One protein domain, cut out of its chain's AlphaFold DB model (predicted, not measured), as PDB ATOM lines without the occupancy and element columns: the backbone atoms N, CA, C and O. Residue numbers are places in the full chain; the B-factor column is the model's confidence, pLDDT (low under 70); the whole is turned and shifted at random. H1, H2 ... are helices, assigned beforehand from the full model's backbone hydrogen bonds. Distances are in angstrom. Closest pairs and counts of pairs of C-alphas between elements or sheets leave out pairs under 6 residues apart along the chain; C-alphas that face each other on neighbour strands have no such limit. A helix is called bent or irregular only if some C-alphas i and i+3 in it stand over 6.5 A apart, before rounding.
ATOM      1  N   PRO A  76     119.318  -7.235  87.026       96.06
ATOM      2  CA  PRO A  76     117.870  -7.416  86.870       96.06
ATOM      3  C   PRO A  76     117.256  -6.528  85.789       96.06
ATOM      4  O   PRO A  76     116.484  -7.016  84.968       96.06
ATOM      5  N   SER A  77     117.633  -5.247  85.760       93.62
ATOM      6  CA  SER A  77     117.068  -4.292  84.802       93.62
ATOM      7  C   SER A  77     117.523  -4.598  83.378       93.62
ATOM      8  O   SER A  77     116.701  -4.647  82.472       93.62
ATOM      9  N   LEU A  78     118.816  -4.869  83.181       95.06
ATOM     10  CA  LEU A  78     119.360  -5.220  81.868       95.06
ATOM     11  C   LEU A  78     118.776  -6.534  81.347       95.06
ATOM     12  O   LEU A  78     118.406  -6.618  80.181       95.06
ATOM     13  N   TRP A  79     118.634  -7.541  82.210       96.56
ATOM     14  CA  TRP A  79     118.018  -8.806  81.819       96.56
ATOM     15  C   TRP A  79     116.563  -8.634  81.382       96.56
ATOM     16  O   TRP A  79     116.189  -9.138  80.327       96.56
ATOM     17  N   ALA A  80     115.770  -7.873  82.144       94.81
ATOM     18  CA  ALA A  80     114.393  -7.561  81.772       94.81
ATOM     19  C   ALA A  80     114.326  -6.851  80.409       94.81
ATOM     20  O   ALA A  80     113.552  -7.252  79.548       94.81
ATOM     21  N   LEU A  81     115.191  -5.858  80.175       93.06
ATOM     22  CA  LEU A  81     115.240  -5.140  78.899       93.06
ATOM     23  C   LEU A  81     115.603  -6.052  77.720       93.06
ATOM     24  O   LEU A  81     115.000  -5.923  76.658       93.06
ATOM     25  N   VAL A  82     116.554  -6.977  77.892       94.88
ATOM     26  CA  VAL A  82     116.922  -7.938  76.839       94.88
ATOM     27  C   VAL A  82     115.786  -8.918  76.554       94.88
ATOM     28  O   VAL A  82     115.551  -9.244  75.393       94.88
ATOM     29  N   CYS A  83     115.067  -9.384  77.578       95.50
ATOM     30  CA  CYS A  83     113.918 -10.274  77.393       95.50
ATOM     31  C   CYS A  83     112.783  -9.635  76.579       95.50
ATOM     32  O   CYS A  83     112.084 -10.360  75.876       95.50
ATOM     33  N   GLU A  84     112.647  -8.309  76.633       92.19
ATOM     34  CA  GLU A  84     111.637  -7.527  75.906       92.19
ATOM     35  C   GLU A  84     112.120  -7.020  74.531       92.19
ATOM     36  O   GLU A  84     111.447  -6.211  73.886       92.19
ATOM     37  N   LEU A  85     113.297  -7.450  74.063       91.38
ATOM     38  CA  LEU A  85     113.781  -7.065  72.738       91.38
ATOM     39  C   LEU A  85     112.913  -7.665  71.618       91.38
ATOM     40  O   LEU A  85     112.420  -8.789  71.749       91.38
ATOM     41  N   PRO A  86     112.786  -6.967  70.472       91.88
ATOM     42  CA  PRO A  86     112.107  -7.507  69.301       91.88
ATOM     43  C   PRO A  86     112.697  -8.857  68.853       91.88
ATOM     44  O   PRO A  86     113.922  -9.040  68.930       91.88
ATOM     45  N   PRO A  87     111.867  -9.792  68.349       91.44
ATOM     46  CA  PRO A  87     112.313 -11.118  67.929       91.44
ATOM     47  C   PRO A  87     113.483 -11.106  66.942       91.44
ATOM     48  O   PRO A  87     114.381 -11.935  67.053       91.44
ATOM     49  N   GLU A  88     113.522 -10.141  66.025       91.38
ATOM     50  CA  GLU A  88     114.568  -9.995  65.009       91.38
ATOM     51  C   GLU A  88     115.926  -9.662  65.646       91.38
ATOM     52  O   GLU A  88     116.976 -10.158  65.227       91.38
ATOM     53  N   ARG A  89     115.915  -8.848  66.711       92.19
ATOM     54  CA  ARG A  89     117.124  -8.476  67.454       92.19
ATOM     55  C   ARG A  89     117.645  -9.656  68.273       92.19
ATOM     56  O   ARG A  89     118.855  -9.892  68.304       92.19
ATOM     57  N   LEU A  90     116.742 -10.420  68.891       95.50
ATOM     58  CA  LEU A  90     117.081 -11.661  69.591       95.50
ATOM     59  C   LEU A  90     117.605 -12.730  68.630       95.50
ATOM     60  O   LEU A  90     118.579 -13.407  68.948       95.50
ATOM     61  N   GLU A  91     117.015 -12.866  67.443       94.50
ATOM     62  CA  GLU A  91     117.483 -13.805  66.425       94.50
ATOM     63  C   GLU A  91     118.918 -13.489  65.990       94.50
ATOM     64  O   GLU A  91     119.754 -14.393  65.943       94.50
ATOM     65  N   MET A  92     119.242 -12.215  65.755       95.25
ATOM     66  CA  MET A  92     120.610 -11.820  65.421       95.25
ATOM     67  C   MET A  92     121.604 -12.168  66.538       95.25
ATOM     68  O   MET A  92     122.676 -12.712  66.257       95.25
ATOM     69  N   LEU A  93     121.233 -11.930  67.803       97.69
ATOM     70  CA  LEU A  93     122.041 -12.361  68.944       97.69
ATOM     71  C   LEU A  93     122.248 -13.880  68.930       97.69
ATOM     72  O   LEU A  93     123.382 -14.349  69.019       97.69
ATOM     73  N   MET A  94     121.172 -14.652  68.769       98.06
ATOM     74  CA  MET A  94     121.223 -16.115  68.729       98.06
ATOM     75  C   MET A  94     122.129 -16.632  67.601       98.06
ATOM     76  O   MET A  94     122.917 -17.547  67.830       98.06
ATOM     77  N   LEU A  95     122.085 -16.038  66.405       97.19
ATOM     78  CA  LEU A  95     122.957 -16.412  65.281       97.19
ATOM     79  C   LEU A  95     124.442 -16.135  65.571       97.19
ATOM     80  O   LEU A  95     125.304 -16.967  65.256       97.19
ATOM     81  N   ASN A  96     124.751 -15.009  66.217       97.81
ATOM     82  CA  ASN A  96     126.116 -14.681  66.627       97.81
ATOM     83  C   ASN A  96     126.625 -15.636  67.721       97.81
ATOM     84  O   ASN A  96     127.760 -16.114  67.649       97.81
ATOM     85  N   LEU A  97     125.772 -16.004  68.683       98.38
ATOM     86  CA  LEU A  97     126.094 -17.022  69.687       98.38
ATOM     87  C   LEU A  97     126.316 -18.404  69.047       98.38
ATOM     88  O   LEU A  97     127.280 -19.087  69.387       98.38
ATOM     89  N   TRP A  98     125.491 -18.810  68.075       97.69
ATOM     90  CA  TRP A  98     125.693 -20.065  67.338       97.69
ATOM     91  C   TRP A  98     127.031 -20.113  66.613       97.69
ATOM     92  O   TRP A  98     127.696 -21.148  66.640       97.69
ATOM     93  N   THR A  99     127.434 -19.004  65.995       96.62
ATOM     94  CA  THR A  99     128.738 -18.890  65.334       96.62
ATOM     95  C   THR A  99     129.869 -19.151  66.330       96.62
ATOM     96  O   THR A  99     130.716 -20.009  66.082       96.62
ATOM     97  N   GLY A 100     129.826 -18.512  67.503       96.81
ATOM     98  CA  GLY A 100     130.812 -18.743  68.565       96.81
ATOM     99  C   GLY A 100     130.829 -20.189  69.075       96.81
ATOM    100  O   GLY A 100     131.898 -20.761  69.283       96.81
ATOM    101  N   ILE A 101     129.661 -20.820  69.232       96.56
ATOM    102  CA  ILE A 101     129.563 -22.235  69.634       96.56
ATOM    103  C   ILE A 101     130.203 -23.143  68.582       96.56
ATOM    104  O   ILE A 101     130.965 -24.041  68.930       96.56
ATOM    105  N   GLN A 102     129.925 -22.912  67.298       94.44
ATOM    106  CA  GLN A 102     130.490 -23.708  66.205       94.44
ATOM    107  C   GLN A 102     132.016 -23.586  66.138       94.44
ATOM    108  O   GLN A 102     132.694 -24.603  66.000       94.44
ATOM    109  N   GLU A 103     132.558 -22.374  66.284       95.00
ATOM    110  CA  GLU A 103     134.004 -22.143  66.379       95.00
ATOM    111  C   GLU A 103     134.617 -22.900  67.570       95.00
ATOM    112  O   GLU A 103     135.684 -23.506  67.448       95.00
ATOM    113  N   LEU A 104     133.932 -22.913  68.717       94.69
ATOM    114  CA  LEU A 104     134.419 -23.587  69.916       94.69
ATOM    115  C   LEU A 104     134.449 -25.112  69.754       94.69
ATOM    116  O   LEU A 104     135.444 -25.741  70.101       94.69
ATOM    117  N   TRP A 105     133.413 -25.701  69.151       93.88
ATOM    118  CA  TRP A 105     133.379 -27.130  68.812       93.88
ATOM    119  C   TRP A 105     134.474 -27.534  67.822       93.88
ATOM    120  O   TRP A 105     135.034 -28.622  67.943       93.88
ATOM    121  N   GLN A 106     134.809 -26.671  66.857       93.81
ATOM    122  CA  GLN A 106     135.919 -26.922  65.930       93.81
ATOM    123  C   GLN A 106     137.271 -26.969  66.651       93.81
ATOM    124  O   GLN A 106     138.147 -27.739  66.268       93.81
ATOM    125  N   GLN A 107     137.442 -26.155  67.692       93.38
ATOM    126  CA  GLN A 107     138.684 -26.077  68.462       93.38
ATOM    127  C   GLN A 107     138.774 -27.158  69.540       93.38
ATOM    128  O   GLN A 107     139.865 -27.652  69.824       93.38
ATOM    129  N   LYS A 108     137.639 -27.523  70.144       93.38
ATOM    130  CA  LYS A 108     137.556 -28.490  71.236       93.38
ATOM    131  C   LYS A 108     136.375 -29.454  71.018       93.38
ATOM    132  O   LYS A 108     135.283 -29.235  71.542       93.38
ATOM    133  N   PRO A 109     136.586 -30.543  70.254       90.81
ATOM    134  CA  PRO A 109     135.519 -31.474  69.874       90.81
ATOM    135  C   PRO A 109     134.958 -32.343  71.009       90.81
ATOM    136  O   PRO A 109     133.994 -33.067  70.779       90.81
ATOM    137  N   ASP A 110     135.548 -32.318  72.211       88.75
ATOM    138  CA  ASP A 110     135.041 -33.071  73.370       88.75
ATOM    139  C   ASP A 110     133.729 -32.495  73.942       88.75
ATOM    140  O   ASP A 110     133.046 -33.168  74.713       88.75
ATOM    141  N   GLY A 111     133.360 -31.265  73.555       84.69
ATOM    142  CA  GLY A 111     132.142 -30.585  73.995       84.69
ATOM    143  C   GLY A 111     132.162 -30.096  75.449       84.69
ATOM    144  O   GLY A 111     131.153 -29.577  75.932       84.69
ATOM    145  N   VAL A 112     133.282 -30.241  76.164       89.75
ATOM    146  CA  VAL A 112     133.413 -29.864  77.575       89.75
ATOM    147  C   VAL A 112     133.963 -28.445  77.666       89.75
ATOM    148  O   VAL A 112     135.173 -28.227  77.700       89.75
ATOM    149  N   PHE A 113     133.076 -27.453  77.716       94.44
ATOM    150  CA  PHE A 113     133.460 -26.039  77.734       94.44
ATOM    151  C   PHE A 113     133.417 -25.435  79.140       94.44
ATOM    152  O   PHE A 113     132.399 -25.494  79.836       94.44
ATOM    153  N   SER A 114     134.521 -24.806  79.535       96.19
ATOM    154  CA  SER A 114     134.616 -23.984  80.744       96.19
ATOM    155  C   SER A 114     133.756 -22.721  80.622       96.19
ATOM    156  O   SER A 114     133.410 -22.269  79.524       96.19
ATOM    157  N   VAL A 115     133.409 -22.109  81.753       96.44
ATOM    158  CA  VAL A 115     132.654 -20.846  81.769       96.44
ATOM    159  C   VAL A 115     133.466 -19.739  81.110       96.44
ATOM    160  O   VAL A 115     132.909 -18.929  80.375       96.44
ATOM    161  N   LYS A 116     134.784 -19.725  81.314       96.69
ATOM    162  CA  LYS A 116     135.702 -18.775  80.686       96.69
ATOM    163  C   LYS A 116     135.708 -18.893  79.165       96.69
ATOM    164  O   LYS A 116     135.691 -17.865  78.485       96.69
ATOM    165  N   GLU A 117     135.718 -20.110  78.620       97.00
ATOM    166  CA  GLU A 117     135.616 -20.339  77.173       97.00
ATOM    167  C   GLU A 117     134.266 -19.851  76.635       97.00
ATOM    168  O   GLU A 117     134.242 -19.073  75.683       97.00
ATOM    169  N   LEU A 118     133.160 -20.226  77.289       97.69
ATOM    170  CA  LEU A 118     131.816 -19.796  76.893       97.69
ATOM    171  C   LEU A 118     131.649 -18.275  76.973       97.69
ATOM    172  O   LEU A 118     131.114 -17.664  76.052       97.69
ATOM    173  N   LEU A 119     132.137 -17.635  78.035       97.00
ATOM    174  CA  LEU A 119     132.049 -16.186  78.181       97.00
ATOM    175  C   LEU A 119     132.878 -15.458  77.132       97.00
ATOM    176  O   LEU A 119     132.349 -14.610  76.426       97.00
ATOM    177  N   SER A 120     134.163 -15.788  77.015       96.00
ATOM    178  CA  SER A 120     135.078 -15.035  76.150       96.00
ATOM    179  C   SER A 120     134.860 -15.286  74.661       96.00
ATOM    180  O   SER A 120     134.924 -14.342  73.879       96.00
ATOM    181  N   ARG A 121     134.601 -16.536  74.256       96.69
ATOM    182  CA  ARG A 121     134.542 -16.921  72.833       96.69
ATOM    183  C   ARG A 121     133.130 -16.917  72.261       96.69
ATOM    184  O   ARG A 121     132.986 -16.795  71.050       96.69
ATOM    185  N   VAL A 122     132.106 -17.025  73.111       98.25
ATOM    186  CA  VAL A 122     130.704 -17.101  72.673       98.25
ATOM    187  C   VAL A 122     129.922 -15.875  73.124       98.25
ATOM    188  O   VAL A 122     129.513 -15.074  72.291       98.25
ATOM    189  N   VAL A 123     129.727 -15.703  74.434       98.44
ATOM    190  CA  VAL A 123     128.803 -14.696  74.977       98.44
ATOM    191  C   VAL A 123     129.283 -13.277  74.692       98.44
ATOM    192  O   VAL A 123     128.551 -12.506  74.085       98.44
ATOM    193  N   LEU A 124     130.504 -12.924  75.097       98.19
ATOM    194  CA  LEU A 124     131.032 -11.568  74.946       98.19
ATOM    195  C   LEU A 124     131.178 -11.188  73.473       98.19
ATOM    196  O   LEU A 124     130.683 -10.140  73.077       98.19
ATOM    197  N   LYS A 125     131.758 -12.074  72.654       97.88
ATOM    198  CA  LYS A 125     131.871 -11.877  71.200       97.88
ATOM    199  C   LYS A 125     130.493 -11.723  70.545       97.88
ATOM    200  O   LYS A 125     130.314 -10.858  69.690       97.88
ATOM    201  N   GLY A 126     129.514 -12.533  70.954       97.94
ATOM    202  CA  GLY A 126     128.149 -12.481  70.432       97.94
ATOM    203  C   GLY A 126     127.410 -11.199  70.811       97.94
ATOM    204  O   GLY A 126     126.795 -10.578  69.945       97.94
ATOM    205  N   LEU A 127     127.508 -10.770  72.072       98.00
ATOM    206  CA  LEU A 127     126.935  -9.506  72.541       98.00
ATOM    207  C   LEU A 127     127.602  -8.304  71.857       98.00
ATOM    208  O   LEU A 127     126.898  -7.438  71.356       98.00
ATOM    209  N   GLU A 128     128.933  -8.276  71.763       96.00
ATOM    210  CA  GLU A 128     129.688  -7.197  71.112       96.00
ATOM    211  C   GLU A 128     129.313  -7.045  69.636       96.00
ATOM    212  O   GLU A 128     128.906  -5.968  69.204       96.00
ATOM    213  N   THR A 129     129.375  -8.147  68.881       95.94
ATOM    214  CA  THR A 129     129.068  -8.155  67.442       95.94
ATOM    215  C   THR A 129     127.629  -7.714  67.185       95.94
ATOM    216  O   THR A 129     127.360  -6.951  66.263       95.94
ATOM    217  N   THR A 130     126.687  -8.171  68.016       95.44
ATOM    218  CA  THR A 130     125.275  -7.796  67.874       95.44
ATOM    219  C   THR A 130     125.049  -6.336  68.268       95.44
ATOM    220  O   THR A 130     124.367  -5.613  67.546       95.44
ATOM    221  N   GLY A 131     125.644  -5.884  69.376       91.06
ATOM    222  CA  GLY A 131     125.526  -4.513  69.881       91.06
ATOM    223  C   GLY A 131     126.106  -3.464  68.930       91.06
ATOM    224  O   GLY A 131     125.546  -2.382  68.809       91.06
ATOM    225  N   GLN A 132     127.180  -3.800  68.208       88.06
ATOM    226  CA  GLN A 132     127.805  -2.931  67.200       88.06
ATOM    227  C   GLN A 132     127.094  -2.951  65.839       88.06
ATOM    228  O   GLN A 132     127.309  -2.056  65.020       88.06
ATOM    229  N   ALA A 133     126.275  -3.970  65.560       86.25
ATOM    230  CA  ALA A 133     125.546  -4.050  64.303       86.25
ATOM    231  C   ALA A 133     124.548  -2.893  64.198       86.25
ATOM    232  O   ALA A 133     123.789  -2.650  65.140       86.25
ATOM    233  N   GLN A 134     124.524  -2.227  63.036       74.25
ATOM    234  CA  GLN A 134     123.546  -1.182  62.739       74.25
ATOM    235  C   GLN A 134     122.140  -1.723  62.984       74.25
ATOM    236  O   GLN A 134     121.640  -2.606  62.288       74.25
ATOM    237  N   TRP A 135     121.520  -1.174  64.009       71.50
ATOM    238  CA  TRP A 135     120.141  -1.389  64.365       71.50
ATOM    239  C   TRP A 135     119.537  -0.008  64.474       71.50
ATOM    240  O   TRP A 135     120.220   0.933  64.871       71.50
ATOM    241  N   THR A 136     118.279   0.130  64.093       65.00
ATOM    242  CA  THR A 136     117.547   1.376  64.284       65.00
ATOM    243  C   THR A 136     116.695   1.256  65.545       65.00
ATOM    244  O   THR A 136     115.488   1.032  65.424       65.00
ATOM    245  N   PRO A 137     117.251   1.366  66.765       54.75
ATOM    246  CA  PRO A 137     116.459   1.864  67.859       54.75
ATOM    247  C   PRO A 137     116.411   3.382  67.718       54.75
ATOM    248  O   PRO A 137     117.351   4.053  67.305       54.75
ATOM    249  N   SER A 138     115.273   3.934  68.058       53.12
ATOM    250  CA  SER A 138     115.040   5.361  68.109       53.12
ATOM    251  C   SER A 138     115.636   6.012  69.383       53.12
ATOM    252  O   SER A 138     115.336   7.166  69.680       53.12
ATOM    253  N   ASP A 139     116.502   5.272  70.091       52.56
ATOM    254  CA  ASP A 139     117.238   5.623  71.311       52.56
ATOM    255  C   ASP A 139     118.756   5.552  71.046       52.56
ATOM    256  O   ASP A 139     119.230   4.636  70.376       52.56
ATOM    257  N   ASP A 140     119.525   6.471  71.638       57.59
ATOM    258  CA  ASP A 140     120.992   6.568  71.513       57.59
ATOM    259  C   ASP A 140     121.769   5.387  72.147       57.59
ATOM    260  O   ASP A 140     122.992   5.306  72.011       57.59
ATOM    261  N   GLN A 141     121.097   4.467  72.856       71.88
ATOM    262  CA  GLN A 141     121.740   3.432  73.673       71.88
ATOM    263  C   GLN A 141     121.193   2.024  73.387       71.88
ATOM    264  O   GLN A 141     120.002   1.746  73.536       71.88
ATOM    265  N   ASP A 142     122.081   1.109  72.989       86.69
ATOM    266  CA  ASP A 142     121.729  -0.269  72.645       86.69
ATOM    267  C   ASP A 142     121.795  -1.211  73.860       86.69
ATOM    268  O   ASP A 142     122.845  -1.407  74.472       86.69
ATOM    269  N   THR A 143     120.675  -1.867  74.175       91.38
ATOM    270  CA  THR A 143     120.558  -2.773  75.332       91.38
ATOM    271  C   THR A 143     121.514  -3.974  75.266       91.38
ATOM    272  O   THR A 143     121.979  -4.450  76.304       91.38
ATOM    273  N   ILE A 144     121.828  -4.488  74.072       94.44
ATOM    274  CA  ILE A 144     122.762  -5.614  73.933       94.44
ATOM    275  C   ILE A 144     124.194  -5.140  74.208       94.44
ATOM    276  O   ILE A 144     124.945  -5.837  74.897       94.44
ATOM    277  N   LEU A 145     124.551  -3.941  73.742       92.19
ATOM    278  CA  LEU A 145     125.829  -3.310  74.062       92.19
ATOM    279  C   LEU A 145     125.961  -3.002  75.564       92.19
ATOM    280  O   LEU A 145     127.015  -3.242  76.152       92.19
ATOM    281  N   ASP A 146     124.888  -2.559  76.218       93.00
ATOM    282  CA  ASP A 146     124.856  -2.387  77.675       93.00
ATOM    283  C   ASP A 146     125.109  -3.704  78.416       93.00
ATOM    284  O   ASP A 146     125.894  -3.756  79.366       93.00
ATOM    285  N   CYS A 147     124.498  -4.795  77.948       96.50
ATOM    286  CA  CYS A 147     124.745  -6.129  78.488       96.50
ATOM    287  C   CYS A 147     126.198  -6.562  78.305       96.50
ATOM    288  O   CYS A 147     126.791  -7.083  79.252       96.50
ATOM    289  N   TYR A 148     126.789  -6.316  77.132       96.50
ATOM    290  CA  TYR A 148     128.214  -6.551  76.900       96.50
ATOM    291  C   TYR A 148     129.065  -5.792  77.923       96.50
ATOM    292  O   TYR A 148     129.830  -6.421  78.659       96.50
ATOM    293  N   ASN A 149     128.876  -4.472  78.026       93.19
ATOM    294  CA  ASN A 149     129.638  -3.590  78.913       93.19
ATOM    295  C   ASN A 149     129.504  -3.994  80.387       93.19
ATOM    296  O   ASN A 149     130.493  -3.995  81.126       93.19
ATOM    297  N   PHE A 150     128.303  -4.387  80.817       95.25
ATOM    298  CA  PHE A 150     128.058  -4.845  82.181       95.25
ATOM    299  C   PHE A 150     128.757  -6.182  82.465       95.25
ATOM    300  O   PHE A 150     129.433  -6.329  83.489       95.25
ATOM    301  N   VAL A 151     128.619  -7.159  81.561       96.44
ATOM    302  CA  VAL A 151     129.200  -8.500  81.724       96.44
ATOM    303  C   VAL A 151     130.729  -8.444  81.690       96.44
ATOM    304  O   VAL A 151     131.361  -9.020  82.578       96.44
ATOM    305  N   ILE A 152     131.342  -7.734  80.730       94.06
ATOM    306  CA  ILE A 152     132.811  -7.658  80.617       94.06
ATOM    307  C   ILE A 152     133.443  -6.947  81.814       94.06
ATOM    308  O   ILE A 152     134.452  -7.427  82.342       94.06
ATOM    309  N   SER A 153     132.830  -5.848  82.267       90.44
ATOM    310  CA  SER A 153     133.285  -5.082  83.430       90.44
ATOM    311  C   SER A 153     133.215  -5.936  84.692       90.44
ATOM    312  O   SER A 153     134.233  -6.146  85.345       90.44
ATOM    313  N   THR A 154     132.048  -6.525  84.984       92.50
ATOM    314  CA  THR A 154     131.848  -7.358  86.182       92.50
ATOM    315  C   THR A 154     132.788  -8.564  86.191       92.50
ATOM    316  O   THR A 154     133.455  -8.836  87.188       92.50
ATOM    317  N   TRP A 155     132.893  -9.277  85.068       93.75
ATOM    318  CA  TRP A 155     133.751 -10.455  84.966       93.75
ATOM    319  C   TRP A 155     135.237 -10.107  85.117       93.75
ATOM    320  O   TRP A 155     135.975 -10.837  85.779       93.75
ATOM    321  N   SER A 156     135.680  -8.975  84.558       89.56
ATOM    322  CA  SER A 156     137.065  -8.506  84.701       89.56
ATOM    323  C   SER A 156     137.377  -8.055  86.128       89.56
ATOM    324  O   SER A 156     138.418  -8.438  86.657       89.56
ATOM    325  N   SER A 157     136.467  -7.325  86.781       90.38
ATOM    326  CA  SER A 157     136.620  -6.900  88.180       90.38
ATOM    327  C   SER A 157     136.700  -8.071  89.161       90.38
ATOM    328  O   SER A 157     137.404  -7.981  90.160       90.38
ATOM    329  N   LEU A 158     136.033  -9.190  88.863       92.19
ATOM    330  CA  LEU A 158     136.100 -10.419  89.664       92.19
ATOM    331  C   LEU A 158     137.345 -11.283  89.379       92.19
ATOM    332  O   LEU A 158     137.460 -12.380  89.919       92.19
ATOM    333  N   GLY A 159     138.268 -10.837  88.518       90.38
ATOM    334  CA  GLY A 159     139.466 -11.606  88.162       90.38
ATOM    335  C   GLY A 159     139.217 -12.720  87.139       90.38
ATOM    336  O   GLY A 159     139.991 -13.671  87.061       90.38
ATOM    337  N   ARG A 160     138.153 -12.604  86.334       92.56
ATOM    338  CA  ARG A 160     137.757 -13.559  85.283       92.56
ATOM    339  C   ARG A 160     137.593 -15.003  85.792       92.56
ATOM    340  O   ARG A 160     138.246 -15.908  85.261       92.56
ATOM    341  N   PRO A 161     136.730 -15.231  86.801       94.81
ATOM    342  CA  PRO A 161     136.510 -16.557  87.366       94.81
ATOM    343  C   PRO A 161     135.882 -17.513  86.345       94.81
ATOM    344  O   PRO A 161     135.224 -17.085  85.391       94.81
ATOM    345  N   ASP A 162     136.042 -18.815  86.590       95.88
ATOM    346  CA  ASP A 162     135.395 -19.885  85.818       95.88
ATOM    347  C   ASP A 162     133.998 -20.249  86.364       95.88
ATOM    348  O   ASP A 162     133.542 -21.387  86.299       95.88
ATOM    349  N   SER A 163     133.300 -19.259  86.920       94.25
ATOM    350  CA  SER A 163     131.926 -19.364  87.407       94.25
ATOM    351  C   SER A 163     131.120 -18.149  86.938       94.25
ATOM    352  O   SER A 163     131.627 -17.022  86.967       94.25
ATOM    353  N   PRO A 164     129.878 -18.337  86.452       93.75
ATOM    354  CA  PRO A 164     129.067 -17.214  86.023       93.75
ATOM    355  C   PRO A 164     128.489 -16.495  87.246       93.75
ATOM    356  O   PRO A 164     128.124 -17.127  88.236       93.75
ATOM    357  N   SER A 165     128.375 -15.172  87.172       93.81
ATOM    358  CA  SER A 165     127.779 -14.347  88.227       93.81
ATOM    359  C   SER A 165     126.961 -13.197  87.637       93.81
ATOM    360  O   SER A 165     127.231 -12.726  86.529       93.81
ATOM    361  N   GLY A 166     125.931 -12.761  88.365       94.69
ATOM    362  CA  GLY A 166     125.050 -11.672  87.940       94.69
ATOM    363  C   GLY A 166     124.469 -11.900  86.541       94.69
ATOM    364  O   GLY A 166     123.946 -12.970  86.238       94.69
ATOM    365  N   LEU A 167     124.600 -10.900  85.667       97.19
ATOM    366  CA  LEU A 167     124.052 -10.933  84.306       97.19
ATOM    367  C   LEU A 167     124.702 -11.999  83.403       97.19
ATOM    368  O   LEU A 167     124.107 -12.400  82.409       97.19
ATOM    369  N   ALA A 168     125.891 -12.504  83.745       97.81
ATOM    370  CA  ALA A 168     126.548 -13.562  82.978       97.81
ATOM    371  C   ALA A 168     125.816 -14.915  83.072       97.81
ATOM    372  O   ALA A 168     125.933 -15.737  82.164       97.81
ATOM    373  N   ILE A 169     125.070 -15.151  84.159       98.12
ATOM    374  CA  ILE A 169     124.379 -16.419  84.444       98.12
ATOM    375  C   ILE A 169     123.476 -16.870  83.287       98.12
ATOM    376  O   ILE A 169     123.745 -17.936  82.720       98.12
ATOM    377  N   PRO A 170     122.452 -16.099  82.881       98.31
ATOM    378  CA  PRO A 170     121.534 -16.538  81.837       98.31
ATOM    379  C   PRO A 170     122.206 -16.694  80.470       98.31
ATOM    380  O   PRO A 170     121.793 -17.558  79.701       98.31
ATOM    381  N   PHE A 171     123.246 -15.917  80.153       98.50
ATOM    382  CA  PHE A 171     123.947 -16.037  78.872       98.50
ATOM    383  C   PHE A 171     124.854 -17.270  78.806       98.50
ATOM    384  O   PHE A 171     124.898 -17.953  77.784       98.50
ATOM    385  N   VAL A 172     125.549 -17.606  79.896       98.00
ATOM    386  CA  VAL A 172     126.346 -18.842  79.965       98.00
ATOM    387  C   VAL A 172     125.435 -20.067  79.951       98.00
ATOM    388  O   VAL A 172     125.726 -21.039  79.251       98.00
ATOM    389  N   ARG A 173     124.311 -20.017  80.677       97.50
ATOM    390  CA  ARG A 173     123.281 -21.063  80.646       97.50
ATOM    391  C   ARG A 173     122.717 -21.247  79.235       97.50
ATOM    392  O   ARG A 173     122.656 -22.381  78.764       97.50
ATOM    393  N   LEU A 174     122.410 -20.156  78.532       98.25
ATOM    394  CA  LEU A 174     121.977 -20.180  77.133       98.25
ATOM    395  C   LEU A 174     123.022 -20.826  76.220       98.25
ATOM    396  O   LEU A 174     122.684 -21.709  75.437       98.25
ATOM    397  N   ALA A 175     124.296 -20.446  76.345       97.75
ATOM    398  CA  ALA A 175     125.365 -21.016  75.528       97.75
ATOM    399  C   ALA A 175     125.527 -22.531  75.760       97.75
ATOM    400  O   ALA A 175     125.711 -23.289  74.806       97.75
ATOM    401  N   ARG A 176     125.388 -22.997  77.011       96.50
ATOM    402  CA  ARG A 176     125.343 -24.434  77.341       96.50
ATOM    403  C   ARG A 176     124.134 -25.119  76.705       96.50
ATOM    404  O   ARG A 176     124.298 -26.184  76.112       96.50
ATOM    405  N   LEU A 177     122.956 -24.492  76.777       96.62
ATOM    406  CA  LEU A 177     121.716 -24.978  76.161       96.62
ATOM    407  C   LEU A 177     121.837 -25.152  74.659       96.62
ATOM    408  O   LEU A 177     121.566 -26.232  74.140       96.62
ATOM    409  N   MET A 178     122.317 -24.123  73.977       96.62
ATOM    410  CA  MET A 178     122.571 -24.160  72.546       96.62
ATOM    411  C   MET A 178     123.612 -25.233  72.195       96.62
ATOM    412  O   MET A 178     123.380 -26.048  71.304       96.62
ATOM    413  N   SER A 179     124.727 -25.308  72.931       94.88
ATOM    414  CA  SER A 179     125.757 -26.327  72.698       94.88
ATOM    415  C   SER A 179     125.203 -27.750  72.824       94.88
ATOM    416  O   SER A 179     125.399 -28.564  71.923       94.88
ATOM    417  N   SER A 180     124.440 -28.049  73.880       92.81
ATOM    418  CA  SER A 180     123.815 -29.367  74.042       92.81
ATOM    419  C   SER A 180     122.788 -29.648  72.943       92.81
ATOM    420  O   SER A 180     122.837 -30.706  72.312       92.81
ATOM    421  N   ALA A 181     121.922 -28.679  72.632       93.56
ATOM    422  CA  ALA A 181     120.918 -28.813  71.582       93.56
ATOM    423  C   ALA A 181     121.547 -29.088  70.204       93.56
ATOM    424  O   ALA A 181     120.970 -29.831  69.412       93.56
ATOM    425  N   SER A 182     122.756 -28.581  69.933       91.25
ATOM    426  CA  SER A 182     123.482 -28.812  68.673       91.25
ATOM    427  C   SER A 182     123.772 -30.289  68.373       91.25
ATOM    428  O   SER A 182     123.906 -30.660  67.210       91.25
ATOM    429  N   SER A 183     123.815 -31.141  69.404       87.38
ATOM    430  CA  SER A 183     124.003 -32.589  69.245       87.38
ATOM    431  C   SER A 183     122.755 -33.306  68.715       87.38
ATOM    432  O   SER A 183     122.851 -34.410  68.183       87.38
ATOM    433  N   THR A 184     121.581 -32.688  68.872       90.38
ATOM    434  CA  THR A 184     120.274 -33.274  68.537       90.38
ATOM    435  C   THR A 184     119.594 -32.547  67.375       90.38
ATOM    436  O   THR A 184     118.860 -33.163  66.601       90.38
ATOM    437  N   LEU A 185     119.822 -31.239  67.230       91.88
ATOM    438  CA  LEU A 185     119.221 -30.415  66.185       91.88
ATOM    439  C   LEU A 185     120.023 -30.484  64.874       91.88
ATOM    440  O   LEU A 185     121.246 -30.341  64.882       91.88
ATOM    441  N   PRO A 186     119.355 -30.586  63.712       90.94
ATOM    442  CA  PRO A 186     119.996 -30.354  62.424       90.94
ATOM    443  C   PRO A 186     120.607 -28.954  62.309       90.94
ATOM    444  O   PRO A 186     120.010 -27.970  62.742       90.94
ATOM    445  N   LYS A 187     121.722 -28.833  61.575       90.06
ATOM    446  CA  LYS A 187     122.402 -27.545  61.310       90.06
ATOM    447  C   LYS A 187     121.509 -26.470  60.678       90.06
ATOM    448  O   LYS A 187     121.762 -25.286  60.848       90.06
ATOM    449  N   TRP A 188     120.500 -26.856  59.899       91.38
ATOM    450  CA  TRP A 188     119.577 -25.887  59.298       91.38
ATOM    451  C   TRP A 188     118.583 -25.328  60.324       91.38
ATOM    452  O   TRP A 188     118.133 -24.196  60.184       91.38
ATOM    453  N   LEU A 189     118.279 -26.090  61.380       91.31
ATOM    454  CA  LEU A 189     117.330 -25.701  62.418       91.31
ATOM    455  C   LEU A 189     117.969 -24.745  63.440       91.31
ATOM    456  O   LEU A 189     117.282 -23.899  63.994       91.31
ATOM    457  N   THR A 190     119.298 -24.769  63.601       90.94
ATOM    458  CA  THR A 190     120.024 -23.754  64.395       90.94
ATOM    459  C   THR A 190     119.986 -22.359  63.756       90.94
ATOM    460  O   THR A 190     120.315 -21.367  64.398       90.94
ATOM    461  N   LYS A 191     119.595 -22.260  62.479       91.44
ATOM    462  CA  LYS A 191     119.396 -20.992  61.761       91.44
ATOM    463  C   LYS A 191     117.923 -20.581  61.677       91.44
ATOM    464  O   LYS A 191     117.614 -19.596  61.025       91.44
ATOM    465  N   ASN A 192     117.012 -21.353  62.266       93.25
ATOM    466  CA  ASN A 192     115.585 -21.078  62.195       93.25
ATOM    467  C   ASN A 192     115.160 -20.113  63.314       93.25
ATOM    468  O   ASN A 192     115.388 -20.400  64.490       93.25
ATOM    469  N   ALA A 193     114.495 -19.015  62.944       92.25
ATOM    470  CA  ALA A 193     114.001 -17.994  63.868       92.25
ATOM    471  C   ALA A 193     113.145 -18.574  65.005       92.25
ATOM    472  O   ALA A 193     113.388 -18.298  66.178       92.25
ATOM    473  N   HIS A 194     112.176 -19.433  64.674       92.62
ATOM    474  CA  HIS A 194     111.237 -19.996  65.646       92.62
ATOM    475  C   HIS A 194     111.948 -20.911  66.647       92.62
ATOM    476  O   HIS A 194     111.768 -20.758  67.855       92.62
ATOM    477  N   THR A 195     112.823 -21.803  66.171       94.88
ATOM    478  CA  THR A 195     113.636 -22.650  67.058       94.88
ATOM    479  C   THR A 195     114.530 -21.810  67.967       94.88
ATOM    480  O   THR A 195     114.617 -22.081  69.163       94.88
ATOM    481  N   ASN A 196     115.181 -20.777  67.427       96.00
ATOM    482  CA  ASN A 196     116.051 -19.898  68.206       96.00
ATOM    483  C   ASN A 196     115.276 -19.129  69.278       96.00
ATOM    484  O   ASN A 196     115.718 -19.073  70.425       96.00
ATOM    485  N   LEU A 197     114.095 -18.612  68.946       95.69
ATOM    486  CA  LEU A 197     113.216 -17.963  69.915       95.69
ATOM    487  C   LEU A 197     112.712 -18.942  70.979       95.69
ATOM    488  O   LEU A 197     112.625 -18.566  72.146       95.69
ATOM    489  N   LEU A 198     112.426 -20.198  70.628       97.00
ATOM    490  CA  LEU A 198     112.060 -21.218  71.609       97.00
ATOM    491  C   LEU A 198     113.224 -21.537  72.560       97.00
ATOM    492  O   LEU A 198     113.025 -21.580  73.772       97.00
ATOM    493  N   ILE A 199     114.449 -21.694  72.041       97.69
ATOM    494  CA  ILE A 199     115.657 -21.878  72.866       97.69
ATOM    495  C   ILE A 199     115.865 -20.679  73.798       97.69
ATOM    496  O   ILE A 199     116.147 -20.858  74.984       97.69
ATOM    497  N   TRP A 200     115.681 -19.463  73.281       98.00
ATOM    498  CA  TRP A 200     115.744 -18.241  74.073       98.00
ATOM    499  C   TRP A 200     114.707 -18.241  75.201       98.00
ATOM    500  O   TRP A 200     115.076 -18.067  76.360       98.00
ATOM    501  N   LYS A 201     113.428 -18.499  74.898       97.19
ATOM    502  CA  LYS A 201     112.339 -18.543  75.890       97.19
ATOM    503  C   LYS A 201     112.562 -19.623  76.952       97.19
ATOM    504  O   LYS A 201     112.385 -19.349  78.137       97.19
ATOM    505  N   ALA A 202     113.009 -20.812  76.546       97.50
ATOM    506  CA  ALA A 202     113.360 -21.913  77.445       97.50
ATOM    507  C   ALA A 202     114.518 -21.559  78.391       97.50
ATOM    508  O   ALA A 202     114.551 -22.002  79.536       97.50
ATOM    509  N   ASN A 203     115.472 -20.747  77.933       98.06
ATOM    510  CA  ASN A 203     116.487 -20.181  78.811       98.06
ATOM    511  C   ASN A 203     115.908 -19.070  79.696       98.06
ATOM    512  O   ASN A 203     116.247 -18.992  80.874       98.06
ATOM    513  N   ALA A 204     115.070 -18.195  79.146       97.75
ATOM    514  CA  ALA A 204     114.615 -16.993  79.828       97.75
ATOM    515  C   ALA A 204     113.667 -17.270  80.998       97.75
ATOM    516  O   ALA A 204     113.750 -16.577  82.013       97.75
ATOM    517  N   CYS A 205     112.856 -18.329  80.922       97.12
ATOM    518  CA  CYS A 205     111.932 -18.705  81.996       97.12
ATOM    519  C   CYS A 205     112.603 -19.071  83.335       97.12
ATOM    520  O   CYS A 205     111.946 -19.116  84.373       97.12
ATOM    521  N   LEU A 206     113.913 -19.332  83.322       96.31
ATOM    522  CA  LEU A 206     114.715 -19.657  84.506       96.31
ATOM    523  C   LEU A 206     115.285 -18.409  85.209       96.31
ATOM    524  O   LEU A 206     115.944 -18.520  86.242       96.31
ATOM    525  N   GLY A 207     115.080 -17.213  84.647       95.19
ATOM    526  CA  GLY A 207     115.514 -15.954  85.250       95.19
ATOM    527  C   GLY A 207     117.032 -15.846  85.449       95.19
ATOM    528  O   GLY A 207     117.824 -16.447  84.715       95.19
ATOM    529  N   LEU A 208     117.438 -15.056  86.445       94.69
ATOM    530  CA  LEU A 208     118.839 -14.703  86.715       94.69
ATOM    531  C   LEU A 208     119.548 -15.601  87.733       94.69
ATOM    532  O   LEU A 208     120.771 -15.564  87.821       94.69
ATOM    533  N   THR A 209     118.801 -16.365  88.526       92.38
ATOM    534  CA  THR A 209     119.336 -17.080  89.695       92.38
ATOM    535  C   THR A 209     119.779 -18.498  89.367       92.38
ATOM    536  O   THR A 209     120.782 -18.968  89.901       92.38
ATOM    537  N   GLU A 210     119.065 -19.179  88.472       94.06
ATOM    538  CA  GLU A 210     119.368 -20.560  88.102       94.06
ATOM    539  C   GLU A 210     120.652 -20.623  87.266       94.06
ATOM    540  O   GLU A 210     120.670 -20.281  86.084       94.06
ATOM    541  N   THR A 211     121.759 -21.070  87.853       92.19
ATOM    542  CA  THR A 211     123.031 -21.199  87.110       92.19
ATOM    543  C   THR A 211     123.041 -22.365  86.123       92.19
ATOM    544  O   THR A 211     123.846 -22.393  85.185       92.19
TER     545      THR A 211
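AT A GLANCE: This is residues 76 to 211 of the 335 residues of the protein "RING-type domain-containing protein" of Pyrenochaeta sp. DS3sAY3a (UniProt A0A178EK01). Two layers of helices are set face to face: H2, H3 and H4 zigzag side by side in one layer, and H1, H5 and H6 cover one side of it. H5 crosses over H2 and H3, H6 packs beside H5 and across the first part of H2, and H1 packs on the first part of H4. The printed part has 136 residues with six named helices, H1 to H6 along the chain, and no named strand; its class is all helix, and the helix packing is mostly crossed. It is compact, with a radius of gyration of the C-alphas of 14.0 A, and rounded, spanning 41 by 36 by 26 A.

IN THESE COORDINATES: Find C-alpha 76 at (117.870, -7.416, 86.870); there H1 begins, residues 76 to 83. H2, residues 87 to 107, is the longest helix, 30.3 A from C-alpha 87 at (112.313, -11.118, 67.929) to C-alpha 107. Next come H3, residues 115 to 132, 23.6 A long, and H4, residues 143 to 157, 21.0 A long. H3 is irregular, but only just: C-alphas 121 and 124 are 6.7 A apart. H5 is residues 168 to 181, 19.9 A long, and H6 is residues 193 to 204, ending at C-alpha 204 at (114.615, -16.993, 79.828).

HOW THE PARTS SIT: Start at H1: H4 touches it with residues 143 to 147 alone, and the closest C-alphas of the two, those of Leu 78 and Cys 147, are 6.4 A apart. Go on to H2 and H3, a helical hairpin at a steep tilt of 40 degrees, opposite ways; the C-alphas of Gly 100 and Val 122, their closest, are 4.4 A apart. H3 and H4 form a second helical hairpin, at a shallow tilt of 34.9 degrees, only just short of steep, with the C-alphas of Gly 131 and Leu 145 closest at 4.4 A. H5 is about perpendicular to H3, at 79 degrees, and touches it, closest at the C-alphas of Leu 118 and Val 172, 6.3 A. H6 touches H5 at a steep tilt of 49 degrees, opposite ways, with the C-alphas of Leu 174 and Asn 203 closest at 5.7 A. H6 also touches H2, about perpendicular at 85 degrees, closest at the C-alphas of Glu 91 and Ala 193, 6.0 A. H3 and H6 are apart, as are H4 and H6. Every O i to N i+4 pair is within hydrogen-bond range in H1, H2, H4, H5 and H6, and 12 of 14 are in H3.

THE WHOLE: Look to Asp 110 and Ser 138 for the two C-alphas farthest apart, 43.6 A. The printed part has no cut; the link from H5 to H6 is long, and the link from H1 to H2 is tight. The mean pLDDT of the printed part is 92.6, and residues 136 to 140, between H3 and H4, are under 70.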